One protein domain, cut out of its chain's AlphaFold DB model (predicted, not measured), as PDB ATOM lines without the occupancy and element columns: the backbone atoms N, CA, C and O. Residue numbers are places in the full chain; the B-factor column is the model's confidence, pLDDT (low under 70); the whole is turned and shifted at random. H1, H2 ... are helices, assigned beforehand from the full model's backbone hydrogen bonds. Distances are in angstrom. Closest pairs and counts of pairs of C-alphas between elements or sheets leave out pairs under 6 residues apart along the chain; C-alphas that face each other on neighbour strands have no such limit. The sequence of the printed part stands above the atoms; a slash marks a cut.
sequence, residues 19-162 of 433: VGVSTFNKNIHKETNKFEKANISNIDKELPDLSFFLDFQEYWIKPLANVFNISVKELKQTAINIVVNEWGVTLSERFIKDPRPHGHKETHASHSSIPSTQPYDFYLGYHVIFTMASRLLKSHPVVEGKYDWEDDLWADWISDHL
ATOM      1  N   VAL A  19     107.852 165.455 145.335       83.19
ATOM      2  CA  VAL A  19     108.420 164.480 144.398       83.19
ATOM      3  C   VAL A  19     107.386 164.133 143.332       83.19
ATOM      4  O   VAL A  19     106.257 163.775 143.637       83.19
ATOM      5  N   GLY A  20     107.782 164.216 142.060       82.00
ATOM      6  CA  GLY A  20     106.892 163.889 140.944       82.00
ATOM      7  C   GLY A  20     105.843 164.962 140.638       82.00
ATOM      8  O   GLY A  20     104.996 164.729 139.782       82.00
ATOM      9  N   VAL A  21     105.915 166.137 141.273       83.31
ATOM     10  CA  VAL A  21     105.026 167.274 141.002       83.31
ATOM     11  C   VAL A  21     105.721 168.268 140.070       83.31
ATOM     12  O   VAL A  21     106.839 168.716 140.340       83.31
ATOM     13  N   SER A  22     105.067 168.622 138.960       82.50
ATOM     14  CA  SER A  22     105.575 169.654 138.049       82.50
ATOM     15  C   SER A  22     105.547 171.027 138.726       82.50
ATOM     16  O   SER A  22     104.541 171.429 139.303       82.50
ATOM     17  N   THR A  23     106.647 171.775 138.619       83.31
ATOM     18  CA  THR A  23     106.734 173.162 139.125       83.31
ATOM     19  C   THR A  23     106.320 174.204 138.085       83.31
ATOM     20  O   THR A  23     106.276 175.399 138.378       83.31
ATOM     21  N   PHE A  24     106.021 173.762 136.864       81.69
ATOM     22  CA  PHE A  24     105.621 174.619 135.760       81.69
ATOM     23  C   PHE A  24     104.102 174.637 135.611       81.69
ATOM     24  O   PHE A  24     103.432 173.625 135.813       81.69
ATOM     25  N   ASN A  25     103.569 175.770 135.153       76.69
ATOM     26  CA  ASN A  25     102.191 175.821 134.674       76.69
ATOM     27  C   ASN A  25     102.032 174.917 133.444       76.69
ATOM     28  O   ASN A  25     102.954 174.827 132.626       76.69
ATOM     29  N   LYS A  26     100.856 174.290 133.302       77.06
ATOM     30  CA  LYS A  26     100.525 173.482 132.120       77.06
ATOM     31  C   LYS A  26     100.681 174.324 130.853       77.06
ATOM     32  O   LYS A  26     100.273 175.488 130.805       77.06
ATOM     33  N   ASN A  27     101.323 173.743 129.846       70.50
ATOM     34  CA  ASN A  27     101.542 174.395 128.568       70.50
ATOM     35  C   ASN A  27     100.332 174.141 127.672       70.50
ATOM     36  O   ASN A  27     100.043 172.994 127.328       70.50
ATOM     37  N   ILE A  28      99.661 175.214 127.258       64.12
ATOM     38  CA  ILE A  28      98.555 175.129 126.304       64.12
ATOM     39  C   ILE A  28      99.135 174.671 124.968       64.12
ATOM     40  O   ILE A  28      99.996 175.351 124.390       64.12
ATOM     41  N   HIS A  29      98.662 173.531 124.470       60.34
ATOM     42  CA  HIS A  29      99.089 173.006 123.183       60.34
ATOM     43  C   HIS A  29      98.719 174.017 122.090       60.34
ATOM     44  O   HIS A  29      97.559 174.177 121.716       60.34
ATOM     45  N   LYS A  30      99.704 174.734 121.548       53.09
ATOM     46  CA  LYS A  30      99.486 175.472 120.301       53.09
ATOM     47  C   LYS A  30      99.406 174.424 119.199       53.09
ATOM     48  O   LYS A  30     100.315 173.604 119.101       53.09
ATOM     49  N   GLU A  31      98.373 174.465 118.356       54.91
ATOM     50  CA  GLU A  31      98.139 173.555 117.209       54.91
ATOM     51  C   GLU A  31      99.294 173.481 116.183       54.91
ATOM     52  O   GLU A  31      99.192 172.867 115.123       54.91
ATOM     53  N   THR A  32     100.427 174.125 116.446       53.81
ATOM     54  CA  THR A  32     101.610 173.997 115.614       53.81
ATOM     55  C   THR A  32     102.248 172.623 115.811       53.81
ATOM     56  O   THR A  32     102.607 172.277 116.930       53.81
ATOM     57  N   ASN A  33     102.510 171.909 114.708       59.09
ATOM     58  CA  ASN A  33     103.343 170.692 114.607       59.09
ATOM     59  C   ASN A  33     104.826 170.906 115.012       59.09
ATOM     60  O   ASN A  33     105.739 170.334 114.414       59.09
ATOM     61  N   LYS A  34     105.103 171.810 115.951       79.56
ATOM     62  CA  LYS A  34     106.437 172.125 116.443       79.56
ATOM     63  C   LYS A  34     106.625 171.418 117.776       79.56
ATOM     64  O   LYS A  34     105.981 171.768 118.759       79.56
ATOM     65  N   PHE A  35     107.513 170.434 117.766       85.44
ATOM     66  CA  PHE A  35     107.986 169.783 118.977       85.44
ATOM     67  C   PHE A  35     108.927 170.713 119.745       85.44
ATOM     68  O   PHE A  35     109.724 171.440 119.140       85.44
ATOM     69  N   GLU A  36     108.844 170.653 121.067       86.69
ATOM     70  CA  GLU A  36     109.834 171.229 121.966       86.69
ATOM     71  C   GLU A  36     111.144 170.436 121.889       86.69
ATOM     72  O   GLU A  36     111.159 169.242 121.575       86.69
ATOM     73  N   LYS A  37     112.260 171.111 122.184       89.81
ATOM     74  CA  LYS A  37     113.559 170.444 122.330       89.81
ATOM     75  C   LYS A  37     113.708 169.921 123.749       89.81
ATOM     76  O   LYS A  37     113.550 170.682 124.705       89.81
ATOM     77  N   ALA A  38     114.099 168.660 123.881       90.31
ATOM     78  CA  ALA A  38     114.325 168.016 125.163       90.31
ATOM     79  C   ALA A  38     115.494 168.666 125.907       90.31
ATOM     80  O   ALA A  38     115.342 169.052 127.051       90.31
ATOM     81  N   ASN A  39     116.669 168.810 125.284       90.75
ATOM     82  CA  ASN A  39     117.874 169.367 125.933       90.75
ATOM     83  C   ASN A  39     118.185 168.775 127.336       90.75
ATOM     84  O   ASN A  39     118.747 169.453 128.192       90.75
ATOM     85  N   ILE A  40     117.828 167.508 127.578       91.88
ATOM     86  CA  ILE A  40     118.024 166.812 128.867       91.88
ATOM     87  C   ILE A  40     119.285 165.931 128.901       91.88
ATOM     88  O   ILE A  40     119.536 165.225 129.879       91.88
ATOM     89  N   SER A  41     120.071 165.934 127.824       90.31
ATOM     90  CA  SER A  41     121.390 165.301 127.743       90.31
ATOM     91  C   SER A  41     122.243 166.035 126.703       90.31
ATOM     92  O   SER A  41     121.702 166.506 125.701       90.31
ATOM     93  N   ASN A  42     123.558 166.119 126.920       85.38
ATOM     94  CA  ASN A  42     124.483 166.668 125.924       85.38
ATOM     95  C   ASN A  42     124.866 165.579 124.922       85.38
ATOM     96  O   ASN A  42     125.574 164.628 125.262       85.38
ATOM     97  N   ILE A  43     124.384 165.715 123.688       83.19
ATOM     98  CA  ILE A  43     124.703 164.806 122.586       83.19
ATOM     99  C   ILE A  43     125.837 165.439 121.774       83.19
ATOM    100  O   ILE A  43     125.609 166.079 120.752       83.19
ATOM    101  N   ASP A  44     127.065 165.262 122.258       73.19
ATOM    102  CA  ASP A  44     128.263 165.874 121.658       73.19
ATOM    103  C   ASP A  44     129.057 164.889 120.777       73.19
ATOM    104  O   ASP A  44     130.092 165.235 120.206       73.19
ATOM    105  N   LYS A  45     128.597 163.635 120.683       73.50
ATOM    106  CA  LYS A  45     129.251 162.540 119.951       73.50
ATOM    107  C   LYS A  45     128.274 161.882 118.984       73.50
ATOM    108  O   LYS A  45     127.069 161.864 119.238       73.50
ATOM    109  N   GLU A  46     128.797 161.297 117.905       81.12
ATOM    110  CA  GLU A  46     128.001 160.391 117.073       81.12
ATOM    111  C   GLU A  46     127.469 159.238 117.927       81.12
ATOM    112  O   GLU A  46     128.218 158.581 118.655       81.12
ATOM    113  N   LEU A  47     126.156 159.024 117.851       86.12
ATOM    114  CA  LEU A  47     125.485 157.953 118.569       86.12
ATOM    115  C   LEU A  47     125.477 156.681 117.717       86.12
ATOM    116  O   LEU A  47     125.237 156.761 116.509       86.12
ATOM    117  N   PRO A  48     125.700 155.508 118.330       86.56
ATOM    118  CA  PRO A  48     125.567 154.243 117.627       86.56
ATOM    119  C   PRO A  48     124.112 154.002 117.203       86.56
ATOM    120  O   PRO A  48     123.170 154.518 117.812       86.56
ATOM    121  N   ASP A  49     123.927 153.163 116.184       85.50
ATOM    122  CA  ASP A  49     122.616 152.585 115.892       85.50
ATOM    123  C   ASP A  49     122.305 151.526 116.955       85.50
ATOM    124  O   ASP A  49     122.889 150.440 116.952       85.50
ATOM    125  N   LEU A  50     121.429 151.882 117.892       87.25
ATOM    126  CA  LEU A  50     121.031 151.044 119.013       87.25
ATOM    127  C   LEU A  50     119.512 150.884 119.026       87.25
ATOM    128  O   LEU A  50     118.757 151.863 119.016       87.25
ATOM    129  N   SER A  51     119.078 149.630 119.093       85.88
ATOM    130  CA  SER A  51     117.700 149.277 119.418       85.88
ATOM    131  C   SER A  51     117.643 148.687 120.824       85.88
ATOM    132  O   SER A  51     118.469 147.850 121.186       85.88
ATOM    133  N   PHE A  52     116.673 149.153 121.605       89.88
ATOM    134  CA  PHE A  52     116.275 148.533 122.867       89.88
ATOM    135  C   PHE A  52     115.353 147.335 122.576       89.88
ATOM    136  O   PHE A  52     115.314 146.829 121.452       89.88
ATOM    137  N   PHE A  53     114.594 146.916 123.581       90.44
ATOM    138  CA  PHE A  53     113.582 145.879 123.467       90.44
ATOM    139  C   PHE A  53     112.464 146.243 122.467       90.44
ATOM    140  O   PHE A  53     112.287 147.404 122.075       90.44
ATOM    141  N   LEU A  54     111.710 145.225 122.036       87.75
ATOM    142  CA  LEU A  54     110.541 145.382 121.164       87.75
ATOM    143  C   LEU A  54     109.565 146.408 121.761       87.75
ATOM    144  O   LEU A  54     109.453 146.510 122.974       87.75
ATOM    145  N   ASP A  55     108.866 147.174 120.924       92.00
ATOM    146  CA  ASP A  55     107.842 148.136 121.364       92.00
ATOM    147  C   ASP A  55     108.340 149.347 122.180       92.00
ATOM    148  O   ASP A  55     107.569 150.283 122.404       92.00
ATOM    149  N   PHE A  56     109.640 149.434 122.495       94.06
ATOM    150  CA  PHE A  56     110.242 150.559 123.224       94.06
ATOM    151  C   PHE A  56     109.872 151.933 122.642       94.06
ATOM    152  O   PHE A  56     109.588 152.884 123.364       94.06
ATOM    153  N   GLN A  57     109.857 152.070 121.316       94.38
ATOM    154  CA  GLN A  57     109.543 153.356 120.699       94.38
ATOM    155  C   GLN A  57     108.046 153.702 120.784       94.38
ATOM    156  O   GLN A  57     107.702 154.827 121.144       94.38
ATOM    157  N   GLU A  58     107.173 152.763 120.420       94.81
ATOM    158  CA  GLU A  58     105.740 153.028 120.233       94.81
ATOM    159  C   GLU A  58     104.971 153.058 121.555       94.81
ATOM    160  O   GLU A  58     104.082 153.889 121.712       94.81
ATOM    161  N   TYR A  59     105.340 152.209 122.515       93.88
ATOM    162  CA  TYR A  59     104.578 152.027 123.752       93.88
ATOM    163  C   TYR A  59     105.279 152.562 125.004       93.88
ATOM    164  O   TYR A  59     104.635 152.669 126.039       93.88
ATOM    165  N   TRP A  60     106.558 152.954 124.919       95.00
ATOM    166  CA  TRP A  60     107.301 153.505 126.065       95.00
ATOM    167  C   TRP A  60     107.780 154.939 125.823       95.00
ATOM    168  O   TRP A  60     107.478 155.839 126.604       95.00
ATOM    169  N   ILE A  61     108.472 155.197 124.707       96.56
ATOM    170  CA  ILE A  61     108.963 156.546 124.374       96.56
ATOM    171  C   ILE A  61     107.822 157.477 123.973       96.56
ATOM    172  O   ILE A  61     107.786 158.621 124.419       96.56
ATOM    173  N   LYS A  62     106.918 157.028 123.098       95.69
ATOM    174  CA  LYS A  62     105.848 157.873 122.555       95.69
ATOM    175  C   LYS A  62     104.878 158.395 123.625       95.69
ATOM    176  O   LYS A  62     104.599 159.590 123.571       95.69
ATOM    177  N   PRO A  63     104.421 157.600 124.613       94.62
ATOM    178  CA  PRO A  63     103.630 158.142 125.717       94.62
ATOM    179  C   PRO A  63     104.354 159.269 126.460       94.62
ATOM    180  O   PRO A  63     103.811 160.363 126.568       94.62
ATOM    181  N   LEU A  64     105.619 159.068 126.852       96.00
ATOM    182  CA  LEU A  64     106.407 160.106 127.531       96.00
ATOM    183  C   LEU A  64     106.636 161.344 126.645       96.00
ATOM    184  O   LEU A  64     106.581 162.477 127.116       96.00
ATOM    185  N   ALA A  65     106.888 161.139 125.352       95.12
ATOM    186  CA  ALA A  65     107.056 162.203 124.369       95.12
ATOM    187  C   ALA A  65     105.821 163.112 124.281       95.12
ATOM    188  O   ALA A  65     105.969 164.333 124.209       95.12
ATOM    189  N   ASN A  66     104.620 162.527 124.331       92.31
ATOM    190  CA  ASN A  66     103.360 163.265 124.276       92.31
ATOM    191  C   ASN A  66     103.170 164.167 125.503       92.31
ATOM    192  O   ASN A  66     102.766 165.315 125.337       92.31
ATOM    193  N   VAL A  67     103.542 163.699 126.702       93.00
ATOM    194  CA  VAL A  67     103.415 164.469 127.957       93.00
ATOM    195  C   VAL A  67     104.148 165.816 127.898       93.00
ATOM    196  O   VAL A  67     103.705 166.790 128.501       93.00
ATOM    197  N   PHE A  68     105.255 165.891 127.154       93.00
ATOM    198  CA  PHE A  68     106.108 167.083 127.067       93.00
ATOM    199  C   PHE A  68     106.153 167.718 125.664       93.00
ATOM    200  O   PHE A  68     106.921 168.655 125.444       93.00
ATOM    201  N   ASN A  69     105.354 167.225 124.707       91.75
ATOM    202  CA  ASN A  69     105.363 167.636 123.294       91.75
ATOM    203  C   ASN A  69     106.776 167.601 122.670       91.75
ATOM    204  O   ASN A  69     107.218 168.533 121.994       91.75
ATOM    205  N   ILE A  70     107.508 166.509 122.890       93.69
ATOM    206  CA  ILE A  70     108.850 166.289 122.332       93.69
ATOM    207  C   ILE A  70     108.772 165.240 121.227       93.69
ATOM    208  O   ILE A  70     107.937 164.342 121.255       93.69
ATOM    209  N   SER A  71     109.648 165.319 120.225       94.56
ATOM    210  CA  SER A  71     109.661 164.295 119.180       94.56
ATOM    211  C   SER A  71     110.197 162.951 119.703       94.56
ATOM    212  O   SER A  71     111.250 162.878 120.338       94.56
ATOM    213  N   VAL A  72     109.528 161.851 119.339       95.62
ATOM    214  CA  VAL A  72     109.969 160.469 119.633       95.62
ATOM    215  C   VAL A  72     111.414 160.222 119.186       95.62
ATOM    216  O   VAL A  72     112.185 159.557 119.878       95.62
ATOM    217  N   LYS A  73     111.804 160.785 118.035       93.88
ATOM    218  CA  LYS A  73     113.166 160.675 117.496       93.88
ATOM    219  C   LYS A  73     114.205 161.263 118.454       93.88
ATOM    220  O   LYS A  73     115.245 160.645 118.665       93.88
ATOM    221  N   GLU A  74     113.927 162.432 119.022       94.81
ATOM    222  CA  GLU A  74     114.837 163.114 119.942       94.81
ATOM    223  C   GLU A  74     114.945 162.385 121.284       94.81
ATOM    224  O   GLU A  74     116.059 162.162 121.765       94.81
ATOM    225  N   LEU A  75     113.827 161.921 121.859       96.25
ATOM    226  CA  LEU A  75     113.876 161.115 123.085       96.25
ATOM    227  C   LEU A  75     114.597 159.782 122.868       96.25
ATOM    228  O   LEU A  75     115.380 159.373 123.719       96.25
ATOM    229  N   LYS A  76     114.436 159.135 121.707       95.69
ATOM    230  CA  LYS A  76     115.208 157.930 121.371       95.69
ATOM    231  C   LYS A  76     116.715 158.208 121.339       95.69
ATOM    232  O   LYS A  76     117.487 157.438 121.900       95.69
ATOM    233  N   GLN A  77     117.147 159.301 120.705       94.81
ATOM    234  CA  GLN A  77     118.565 159.682 120.677       94.81
ATOM    235  C   GLN A  77     119.093 160.015 122.076       94.81
ATOM    236  O   GLN A  77     120.187 159.587 122.440       94.81
ATOM    237  N   THR A  78     118.291 160.710 122.880       96.12
ATOM    238  CA  THR A  78     118.608 161.008 124.282       96.12
ATOM    239  C   THR A  78     118.770 159.720 125.092       96.12
ATOM    240  O   THR A  78     119.752 159.576 125.816       96.12
ATOM    241  N   ALA A  79     117.875 158.744 124.916       96.25
ATOM    242  CA  ALA A  79     117.958 157.452 125.588       96.25
ATOM    243  C   ALA A  79     119.265 156.711 125.257       96.25
ATOM    244  O   ALA A  79     119.966 156.250 126.157       96.25
ATOM    245  N   ILE A  80     119.633 156.650 123.972       95.00
ATOM    246  CA  ILE A  80     120.892 156.033 123.524       95.00
ATOM    247  C   ILE A  80     122.094 156.764 124.137       95.00
ATOM    248  O   ILE A  80     123.019 156.119 124.629       95.00
ATOM    249  N   ASN A  81     122.077 158.100 124.141       95.31
ATOM    250  CA  ASN A  81     123.149 158.909 124.713       95.31
ATOM    251  C   ASN A  81     123.340 158.637 126.210       95.31
ATOM    252  O   ASN A  81     124.465 158.396 126.643       95.31
ATOM    253  N   ILE A  82     122.251 158.623 126.982       96.12
ATOM    254  CA  ILE A  82     122.296 158.334 128.419       96.12
ATOM    255  C   ILE A  82     122.890 156.938 128.653       96.12
ATOM    256  O   ILE A  82     123.853 156.794 129.401       96.12
ATOM    257  N   VAL A  83     122.385 155.914 127.966       94.56
ATOM    258  CA  VAL A  83     122.821 154.526 128.181       94.56
ATOM    259  C   VAL A  83     124.285 154.307 127.782       94.56
ATOM    260  O   VAL A  83     125.048 153.689 128.522       94.56
ATOM    261  N   VAL A  84     124.710 154.825 126.631       92.75
ATOM    262  CA  VAL A  84     126.060 154.568 126.107       92.75
ATOM    263  C   VAL A  84     127.095 155.496 126.737       92.75
ATOM    264  O   VAL A  84     128.138 155.037 127.195       92.75
ATOM    265  N   ASN A  85     126.829 156.804 126.759       93.06
ATOM    266  CA  ASN A  85     127.832 157.802 127.129       93.06
ATOM    267  C   ASN A  85     127.795 158.171 128.613       93.06
ATOM    268  O   ASN A  85     128.856 158.415 129.183       93.06
ATOM    269  N   GLU A  86     126.614 158.224 129.239       94.94
ATOM    270  CA  GLU A  86     126.510 158.565 130.664       94.94
ATOM    271  C   GLU A  86     126.658 157.327 131.558       94.94
ATOM    272  O   GLU A  86     127.399 157.365 132.538       94.94
ATOM    273  N   TRP A  87     125.985 156.221 131.224       94.88
ATOM    274  CA  TRP A  87     126.061 154.976 132.002       94.88
ATOM    275  C   TRP A  87     127.229 154.075 131.595       94.88
ATOM    276  O   TRP A  87     127.560 153.140 132.323       94.88
ATOM    277  N   GLY A  88     127.871 154.351 130.456       91.69
ATOM    278  CA  GLY A  88     129.044 153.606 130.000       91.69
ATOM    279  C   GLY A  88     128.728 152.181 129.545       91.69
ATOM    280  O   GLY A  88     129.585 151.304 129.662       91.69
ATOM    281  N   VAL A  89     127.509 151.915 129.060       90.62
ATOM    282  CA  VAL A  89     127.144 150.585 128.560       90.62
ATOM    283  C   VAL A  89     127.893 150.303 127.261       90.62
ATOM    284  O   VAL A  89     127.654 150.924 126.224       90.62
ATOM    285  N   THR A  90     128.791 149.324 127.317       83.00
ATOM    286  CA  THR A  90     129.519 148.844 126.144       83.00
ATOM    287  C   THR A  90     128.599 148.019 125.256       83.00
ATOM    288  O   THR A  90     128.032 147.013 125.684       83.00
ATOM    289  N   LEU A  91     128.499 148.415 123.992       81.94
ATOM    290  CA  LEU A  91     127.762 147.673 122.980       81.94
ATOM    291  C   LEU A  91     128.681 146.642 122.321       81.94
ATOM    292  O   LEU A  91     129.796 146.969 121.915       81.94
ATOM    293  N   SER A  92     128.214 145.401 122.196       69.12
ATOM    294  CA  SER A  92     128.890 144.395 121.371       69.12
ATOM    295  C   SER A  92     128.506 144.514 119.893       69.12
ATOM    296  O   SER A  92     129.340 144.258 119.032       69.12
ATOM    297  N   GLU A  93     127.259 144.907 119.604       72.88
ATOM    298  CA  GLU A  93     126.682 145.092 118.260       72.88
ATOM    299  C   GLU A  93     125.581 146.182 118.302       72.88
ATOM    300  O   GLU A  93     125.605 147.047 119.174       72.88
ATOM    301  N   ARG A  94     124.584 146.142 117.398       77.25
ATOM    302  CA  ARG A  94     123.391 147.023 117.425       77.25
ATOM    303  C   ARG A  94     122.401 146.719 118.559       77.25
ATOM    304  O   ARG A  94     121.405 147.425 118.711       77.25
ATOM    305  N   PHE A  95     122.658 145.659 119.322       76.50
ATOM    306  CA  PHE A  95     121.819 145.182 120.415       76.50
ATOM    307  C   PHE A  95     122.638 145.034 121.692       76.50
ATOM    308  O   PHE A  95     123.848 144.777 121.657       76.50
ATOM    309  N   ILE A  96     121.955 145.155 122.826       83.50
ATOM    310  CA  ILE A  96     122.539 144.938 124.145       83.50
ATOM    311  C   ILE A  96     122.420 143.451 124.459       83.50
ATOM    312  O   ILE A  96     121.323 142.915 124.594       83.50
ATOM    313  N   LYS A  97     123.562 142.771 124.555       82.00
ATOM    314  CA  LYS A  97     123.594 141.345 124.868       82.00
ATOM    315  C   LYS A  97     123.419 141.132 126.370       82.00
ATOM    316  O   LYS A  97     124.250 141.588 127.153       82.00
ATOM    317  N   ASP A  98     122.396 140.379 126.757       87.25
ATOM    318  CA  ASP A  98     122.287 139.851 128.116       87.25
ATOM    319  C   ASP A  98     123.178 138.600 128.258       87.25
ATOM    320  O   ASP A  98     123.028 137.649 127.483       87.25
ATOM    321  N   PRO A  99     124.151 138.574 129.189       85.94
ATOM    322  CA  PRO A  99     124.978 137.392 129.418       85.94
ATOM    323  C   PRO A  99     124.255 136.294 130.215       85.94
ATOM    324  O   PRO A  99     124.766 135.175 130.300       85.94
ATOM    325  N   ARG A 100     123.114 136.600 130.843       88.50
ATOM    326  CA  ARG A 100     122.376 135.661 131.692       88.50
ATOM    327  C   ARG A 100     121.553 134.706 130.820       88.50
ATOM    328  O   ARG A 100     120.910 135.150 129.873       88.50
ATOM    329  N   PRO A 101     121.522 133.402 131.135       83.38
ATOM    330  CA  PRO A 101     120.607 132.486 130.473       83.38
ATOM    331  C   PRO A 101     119.174 132.758 130.943       83.38
ATOM    332  O   PRO A 101     118.921 132.858 132.142       83.38
ATOM    333  N   HIS A 102     118.233 132.837 130.007       82.38
ATOM    334  CA  HIS A 102     116.809 132.992 130.297       82.38
ATOM    335  C   HIS A 102     115.957 132.286 129.237       82.38
ATOM    336  O   HIS A 102     116.370 132.126 128.084       82.38
ATOM    337  N   GLY A 103     114.752 131.855 129.613       77.75
ATOM    338  CA  GLY A 103     113.792 131.285 128.671       77.75
ATOM    339  C   GLY A 103     113.135 132.362 127.802       77.75
ATOM    340  O   GLY A 103     112.849 133.464 128.268       77.75
ATOM    341  N   HIS A 104     112.823 132.039 126.542       75.12
ATOM    342  CA  HIS A 104     112.101 132.956 125.644       75.12
ATOM    343  C   HIS A 104     110.727 133.367 126.207       75.12
ATOM    344  O   HIS A 104     110.288 134.491 126.018       75.12
ATOM    345  N   LYS A 105     110.037 132.460 126.913       79.00
ATOM    346  CA  LYS A 105     108.713 132.744 127.492       79.00
ATOM    347  C   LYS A 105     108.765 133.761 128.637       79.00
ATOM    348  O   LYS A 105     107.885 134.602 128.723       79.00
ATOM    349  N   GLU A 106     109.783 133.689 129.490       81.12
ATOM    350  CA  GLU A 106     109.910 134.544 130.686       81.12
ATOM    351  C   GLU A 106     110.330 135.979 130.347       81.12
ATOM    352  O   GLU A 106     110.161 136.892 131.142       81.12
ATOM    353  N   THR A 107     110.884 136.167 129.151       85.19
ATOM    354  CA  THR A 107     111.381 137.454 128.647       85.19
ATOM    355  C   THR A 107     110.461 138.067 127.597       85.19
ATOM    356  O   THR A 107     110.745 139.137 127.064       85.19
ATOM    357  N   HIS A 108     109.350 137.391 127.296       84.44
ATOM    358  CA  HIS A 108     108.369 137.877 126.346       84.44
ATOM    359  C   HIS A 108     107.564 139.024 126.956       84.44
ATOM    360  O   HIS A 108     106.971 138.884 128.024       84.44
ATOM    361  N   ALA A 109     107.507 140.127 126.224       84.62
ATOM    362  CA  ALA A 109     106.644 141.262 126.487       84.62
ATOM    363  C   ALA A 109     106.086 141.772 125.157       84.62
ATOM    364  O   ALA A 109     106.671 141.555 124.092       84.62
ATOM    365  N   SER A 110     104.947 142.444 125.233       84.19
ATOM    366  CA  SER A 110     104.347 143.162 124.111       84.19
ATOM    367  C   SER A 110     103.740 144.473 124.591       84.19
ATOM    368  O   SER A 110     103.292 144.563 125.738       84.19
ATOM    369  N   HIS A 111     103.675 145.465 123.712       88.75
ATOM    370  CA  HIS A 111     103.104 146.771 124.017       88.75
ATOM    371  C   HIS A 111     103.791 147.397 125.255       88.75
ATOM    372  O   HIS A 111     105.016 147.539 125.288       88.75
ATOM    373  N   SER A 112     103.017 147.754 126.280       85.12
ATOM    374  CA  SER A 112     103.481 148.312 127.556       85.12
ATOM    375  C   SER A 112     103.676 147.269 128.668       85.12
ATOM    376  O   SER A 112     103.975 147.642 129.798       85.12
ATOM    377  N   SER A 113     103.534 145.967 128.384       86.69
ATOM    378  CA  SER A 113     103.721 144.932 129.414       86.69
ATOM    379  C   SER A 113     105.182 144.814 129.862       86.69
ATOM    380  O   SER A 113     106.118 144.995 129.078       86.69
ATOM    381  N   ILE A 114     105.373 144.476 131.137       89.62
ATOM    382  CA  ILE A 114     106.688 144.201 131.721       89.62
ATOM    383  C   ILE A 114     106.879 142.675 131.784       89.62
ATOM    384  O   ILE A 114     106.020 141.980 132.330       89.62
ATOM    385  N   PRO A 115     107.977 142.115 131.240       88.75
ATOM    386  CA  PRO A 115     108.220 140.678 131.299       88.75
ATOM    387  C   PRO A 115     108.550 140.237 132.732       88.75
ATOM    388  O   PRO A 115     109.150 140.993 133.501       88.75
ATOM    389  N   SER A 116     108.224 138.987 133.081       82.81
ATOM    390  CA  SER A 116     108.497 138.436 134.419       82.81
ATOM    391  C   SER A 116     109.995 138.366 134.727       82.81
ATOM    392  O   SER A 116     110.419 138.636 135.850       82.81
ATOM    393  N   THR A 117     110.804 138.058 133.716       88.25
ATOM    394  CA  THR A 117     112.257 138.203 133.747       88.25
ATOM    395  C   THR A 117     112.636 139.338 132.811       88.25
ATOM    396  O   THR A 117     112.461 139.226 131.603       88.25
ATOM    397  N   GLN A 118     113.198 140.419 133.349       91.25
ATOM    398  CA  GLN A 118     113.653 141.564 132.557       91.25
ATOM    399  C   GLN A 118     115.056 141.294 131.988       91.25
ATOM    400  O   GLN A 118     116.023 141.235 132.767       91.25
ATOM    401  N   PRO A 119     115.209 141.130 130.658       91.62
ATOM    402  CA  PRO A 119     116.530 141.054 130.054       91.62
ATOM    403  C   PRO A 119     117.260 142.394 130.184       91.62
ATOM    404  O   PRO A 119     116.674 143.428 130.517       91.62
ATOM    405  N   TYR A 120     118.568 142.378 129.952       92.12
ATOM    406  CA  TYR A 120     119.417 143.536 130.205       92.12
ATOM    407  C   TYR A 120     119.041 144.761 129.351       92.12
ATOM    408  O   TYR A 120     119.076 145.886 129.846       92.12
ATOM    409  N   ASP A 121     118.622 144.557 128.101       91.44
ATOM    410  CA  ASP A 121     118.138 145.631 127.227       91.44
ATOM    411  C   ASP A 121     116.823 146.251 127.731       91.44
ATOM    412  O   ASP A 121     116.692 147.478 127.725       91.44
ATOM    413  N   PHE A 122     115.890 145.431 128.229       93.75
ATOM    414  CA  PHE A 122     114.654 145.881 128.867       93.75
ATOM    415  C   PHE A 122     114.945 146.685 130.124       93.75
ATOM    416  O   PHE A 122     114.448 147.796 130.255       93.75
ATOM    417  N   TYR A 123     115.790 146.165 131.017       93.69
ATOM    418  CA  TYR A 123     116.187 146.858 132.243       93.69
ATOM    419  C   TYR A 123     116.728 148.262 131.932       93.69
ATOM    420  O   TYR A 123     116.255 149.260 132.475       93.69
ATOM    421  N   LEU A 124     117.674 148.368 130.995       95.31
ATOM    422  CA  LEU A 124     118.248 149.658 130.612       95.31
ATOM    423  C   LEU A 124     117.217 150.585 129.958       95.31
ATOM    424  O   LEU A 124     117.171 151.769 130.290       95.31
ATOM    425  N   GLY A 125     116.389 150.054 129.055       95.19
ATOM    426  CA  GLY A 125     115.325 150.806 128.396       95.19
ATOM    427  C   GLY A 125     114.280 151.334 129.388       95.19
ATOM    428  O   GLY A 125     113.953 152.519 129.380       95.19
ATOM    429  N   TYR A 126     113.816 150.492 130.307       95.00
ATOM    430  CA  TYR A 126     112.896 150.867 131.377       95.00
ATOM    431  C   TYR A 126     113.483 151.999 132.228       95.00
ATOM    432  O   TYR A 126     112.884 153.063 132.370       95.00
ATOM    433  N   HIS A 127     114.713 151.841 132.723       96.19
ATOM    434  CA  HIS A 127     115.331 152.853 133.582       96.19
ATOM    435  C   HIS A 127     115.660 154.165 132.858       96.19
ATOM    436  O   HIS A 127     115.636 155.235 133.482       96.19
ATOM    437  N   VAL A 128     115.964 154.131 131.553       97.62
ATOM    438  CA  VAL A 128     116.277 155.366 130.821       97.62
ATOM    439  C   VAL A 128     115.019 156.195 130.574       97.62
ATOM    440  O   VAL A 128     115.099 157.421 130.628       97.62
ATOM    441  N   ILE A 129     113.850 155.560 130.418       97.38
ATOM    442  CA  ILE A 129     112.551 156.249 130.363       97.38
ATOM    443  C   ILE A 129     112.334 157.090 131.622       97.38
ATOM    444  O   ILE A 129     112.132 158.296 131.510       97.38
ATOM    445  N   PHE A 130     112.476 156.508 132.817       96.44
ATOM    446  CA  PHE A 130     112.308 157.260 134.070       96.44
ATOM    447  C   PHE A 130     113.385 158.318 134.290       96.44
ATOM    448  O   PHE A 130     113.113 159.384 134.846       96.44
ATOM    449  N   THR A 131     114.607 158.057 133.824       97.69
ATOM    450  CA  THR A 131     115.681 159.054 133.861       97.69
ATOM    451  C   THR A 131     115.315 160.271 133.017       97.69
ATOM    452  O   THR A 131     115.437 161.404 133.486       97.69
ATOM    453  N   MET A 132     114.825 160.054 131.794       97.88
ATOM    454  CA  MET A 132     114.350 161.132 130.930       97.88
ATOM    455  C   MET A 132     113.125 161.822 131.523       97.88
ATOM    456  O   MET A 132     113.126 163.045 131.605       97.88
ATOM    457  N   ALA A 133     112.135 161.068 132.006       96.62
ATOM    458  CA  ALA A 133     110.925 161.605 132.623       96.62
ATOM    459  C   ALA A 133     111.248 162.535 133.800       96.62
ATOM    460  O   ALA A 133     110.749 163.655 133.859       96.62
ATOM    461  N   SER A 134     112.161 162.130 134.690       94.75
ATOM    462  CA  SER A 134     112.591 162.961 135.820       94.75
ATOM    463  C   SER A 134     113.297 164.246 135.380       94.75
ATOM    464  O   SER A 134     113.104 165.296 135.993       94.75
ATOM    465  N   ARG A 135     114.129 164.187 134.329       95.88
ATOM    466  CA  ARG A 135     114.800 165.383 133.797       95.88
ATOM    467  C   ARG A 135     113.801 166.320 133.125       95.88
ATOM    468  O   ARG A 135     113.819 167.503 133.438       95.88
ATOM    469  N   LEU A 136     112.911 165.786 132.290       95.56
ATOM    470  CA  LEU A 136     111.863 166.543 131.607       95.56
ATOM    471  C   LEU A 136     110.937 167.237 132.594       95.56
ATOM    472  O   LEU A 136     110.750 168.440 132.492       95.56
ATOM    473  N   LEU A 137     110.458 166.530 133.617       93.88
ATOM    474  CA  LEU A 137     109.598 167.117 134.644       93.88
ATOM    475  C   LEU A 137     110.252 168.317 135.357       93.88
ATOM    476  O   LEU A 137     109.570 169.245 135.786       93.88
ATOM    477  N   LYS A 138     111.586 168.314 135.488       91.88
ATOM    478  CA  LYS A 138     112.349 169.407 136.113       91.88
ATOM    479  C   LYS A 138     112.604 170.594 135.191       91.88
ATOM    480  O   LYS A 138     112.865 171.680 135.703       91.88
ATOM    481  N   SER A 139     112.594 170.405 133.875       92.50
ATOM    482  CA  SER A 139     112.992 171.441 132.912       92.50
ATOM    483  C   SER A 139     111.889 171.884 131.955       92.50
ATOM    484  O   SER A 139     112.050 172.924 131.315       92.50
ATOM    485  N   HIS A 140     110.788 171.138 131.855       91.38
ATOM    486  CA  HIS A 140     109.745 171.344 130.857       91.38
ATOM    487  C   HIS A 140     108.361 171.385 131.498       91.38
ATOM    488  O   HIS A 140     108.066 170.600 132.401       91.38
ATOM    489  N   PRO A 141     107.478 172.262 130.999       89.50
ATOM    490  CA  PRO A 141     106.073 172.207 131.356       89.50
ATOM    491  C   PRO A 141     105.406 170.957 130.772       89.50
ATOM    492  O   PRO A 141     105.703 170.542 129.651       89.50
ATOM    493  N   VAL A 142     104.469 170.400 131.537       90.19
ATOM    494  CA  VAL A 142     103.569 169.335 131.079       90.19
ATOM    495  C   VAL A 142     102.549 169.935 130.115       90.19
ATOM    496  O   VAL A 142     102.071 171.054 130.316       90.19
ATOM    497  N   VAL A 143     102.240 169.200 129.057       88.00
ATOM    498  CA  VAL A 143     101.257 169.573 128.043       88.00
ATOM    499  C   VAL A 143      99.841 169.443 128.604       88.00
ATOM    500  O   VAL A 143      99.532 168.502 129.329       88.00
ATOM    501  N   GLU A 144      98.978 170.401 128.278       82.00
ATOM    502  CA  GLU A 144      97.547 170.301 128.568       82.00
ATOM    503  C   GLU A 144      96.886 169.242 127.676       82.00
ATOM    504  O   GLU A 144      97.196 169.151 126.483       82.00
ATOM    505  N   GLY A 145      95.987 168.446 128.259       78.31
ATOM    506  CA  GLY A 145      95.231 167.439 127.526       78.31
ATOM    507  C   GLY A 145      94.477 168.044 126.348       78.31
ATOM    508  O   GLY A 145      94.003 169.180 126.385       78.31
ATOM    509  N   LYS A 146      94.404 167.292 125.254       74.31
ATOM    510  CA  LYS A 146      93.742 167.735 124.027       74.31
ATOM    511  C   LYS A 146      92.224 167.610 124.125       74.31
ATOM    512  O   LYS A 146      91.503 168.322 123.425       74.31
ATOM    513  N   TYR A 147      91.751 166.664 124.926       76.81
ATOM    514  CA  TYR A 147      90.337 166.367 125.095       76.81
ATOM    515  C   TYR A 147      89.893 166.666 126.521       76.81
ATOM    516  O   TYR A 147      90.681 166.541 127.449       76.81
ATOM    517  N   ASP A 148      88.607 166.961 126.698       70.88
ATOM    518  CA  ASP A 148      88.018 167.286 128.007       70.88
ATOM    519  C   ASP A 148      88.105 166.142 129.041       70.88
ATOM    520  O   ASP A 148      87.795 166.354 130.206       70.88
ATOM    521  N   TRP A 149      88.476 164.924 128.622       69.88
ATOM    522  CA  TRP A 149      88.712 163.773 129.503       69.88
ATOM    523  C   TRP A 149      90.196 163.559 129.849       69.88
ATOM    524  O   TRP A 149      90.501 162.725 130.695       69.88
ATOM    525  N   GLU A 150      91.116 164.280 129.198       73.94
ATOM    526  CA  GLU A 150      92.554 164.262 129.486       73.94
ATOM    527  C   GLU A 150      92.872 165.385 130.487       73.94
ATOM    528  O   GLU A 150      93.253 166.492 130.106       73.94
ATOM    529  N   ASP A 151      92.696 165.123 131.782       70.06
ATOM    530  CA  ASP A 151      92.903 166.149 132.813       70.06
ATOM    531  C   ASP A 151      94.395 166.472 133.010       70.06
ATOM    532  O   ASP A 151      94.816 167.638 133.018       70.06
ATOM    533  N   ASP A 152      95.230 165.447 133.202       85.81
ATOM    534  CA  ASP A 152      96.649 165.607 133.508       85.81
ATOM    535  C   ASP A 152      97.492 164.486 132.897       85.81
ATOM    536  O   ASP A 152      97.709 163.440 133.501       85.81
ATOM    537  N   LEU A 153      98.047 164.761 131.714       89.44
ATOM    538  CA  LEU A 153      98.854 163.800 130.959       89.44
ATOM    539  C   LEU A 153     100.048 163.247 131.751       89.44
ATOM    540  O   LEU A 153     100.471 162.119 131.505       89.44
ATOM    541  N   TRP A 154     100.622 164.027 132.677       92.25
ATOM    542  CA  TRP A 154     101.706 163.535 133.525       92.25
ATOM    543  C   TRP A 154     101.178 162.606 134.610       92.25
ATOM    544  O   TRP A 154     101.758 161.537 134.802       92.25
ATOM    545  N   ALA A 155     100.102 162.998 135.301       89.00
ATOM    546  CA  ALA A 155      99.483 162.162 136.323       89.00
ATOM    547  C   ALA A 155      98.998 160.835 135.725       89.00
ATOM    548  O   ALA A 155      99.283 159.786 136.295       89.00
ATOM    549  N   ASP A 156      98.370 160.871 134.550       87.88
ATOM    550  CA  ASP A 156      97.915 159.681 133.834       87.88
ATOM    551  C   ASP A 156      99.104 158.775 133.488       87.88
ATOM    552  O   ASP A 156      99.136 157.615 133.904       87.88
ATOM    553  N   TRP A 157     100.141 159.329 132.842       91.75
ATOM    554  CA  TRP A 157     101.342 158.578 132.459       91.75
ATOM    555  C   TRP A 157     102.056 157.951 133.660       91.75
ATOM    556  O   TRP A 157     102.392 156.767 133.627       91.75
ATOM    557  N   ILE A 158     102.306 158.712 134.734       91.44
ATOM    558  CA  ILE A 158     102.999 158.160 135.905       91.44
ATOM    559  C   ILE A 158     102.120 157.135 136.622       91.44
ATOM    560  O   ILE A 158     102.655 156.171 137.165       91.44
ATOM    561  N   SER A 159     100.790 157.292 136.587       87.50
ATOM    562  CA  SER A 159      99.869 156.400 137.285       87.50
ATOM    563  C   SER A 159      99.963 154.951 136.815       87.50
ATOM    564  O   SER A 159      99.824 154.074 137.664       87.50
ATOM    565  N   ASP A 160     100.273 154.696 135.539       85.38
ATOM    566  CA  ASP A 160     100.468 153.348 134.975       85.38
ATOM    567  C   ASP A 160     101.695 152.627 135.555       85.38
ATOM    568  O   ASP A 160     101.826 151.409 135.475       85.38
ATOM    569  N   HIS A 161     102.601 153.383 136.175       88.06
ATOM    570  CA  HIS A 161     103.878 152.899 136.687       88.06
ATOM    571  C   HIS A 161     103.929 152.863 138.225       88.06
ATOM    572  O   HIS A 161     104.964 152.528 138.805       88.06
ATOM    573  N   LEU A 162     102.831 153.227 138.895       89.69
ATOM    574  CA  LEU A 162     102.688 153.172 140.351       89.69
ATOM    575  C   LEU A 162     102.067 151.844 140.799       89.69
ATOM    576  O   LEU A 162     101.634 151.030 139.989       89.69
TER     577      LEU A 162
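What this domain is: This is residues 19 to 162 of the 433 residues of an uncharacterized protein of Alteromonas sp. RKMC-009 (UniProt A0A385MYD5). Little of this domain is regular structure: long loops run round a small helical core, H3 and H1 side by side, H2 crosswise to both, H4 packed on H1. Of 144 printed residues, 55 are in four named helices, H1 to H4 along the chain; there is no named strand, and the class is all helix. It is compact, radius of gyration of the C-alphas 16.0 A, spanning 47 by 35 by 29 A.

Where its parts are: H3, residues 120 to 139, runs 28.8 A from C-alpha 120 (119.417, 143.536, 130.205) to C-alpha 139 (112.992, 171.441, 132.912). H1 is residues 56 to 68, H2 72 to 86, H4 153 to 159.

How they stand to each other: H3 touches H1 at a shallow tilt of 7 degrees, the same way; closest C-alphas 133 and 64, 7.0 A. H3 touches H2 with residues 124 to 132 alone; closest C-alphas 128 and 79, 5.9 A. H4 touches H1; closest C-alphas 153 and 67, 5.5 A. Every O i to N i+4 pair is within hydrogen-bond range in H2, H3 and H4; in H1, 4 of 9 are, beside 5 of 10 O i to N i+3 pairs.

The domain as a whole: The printed part has no cut. Links H2 to H3 and H3 to H4 are long. Residues 28 to 33, 92 and 149 have pLDDT under 70.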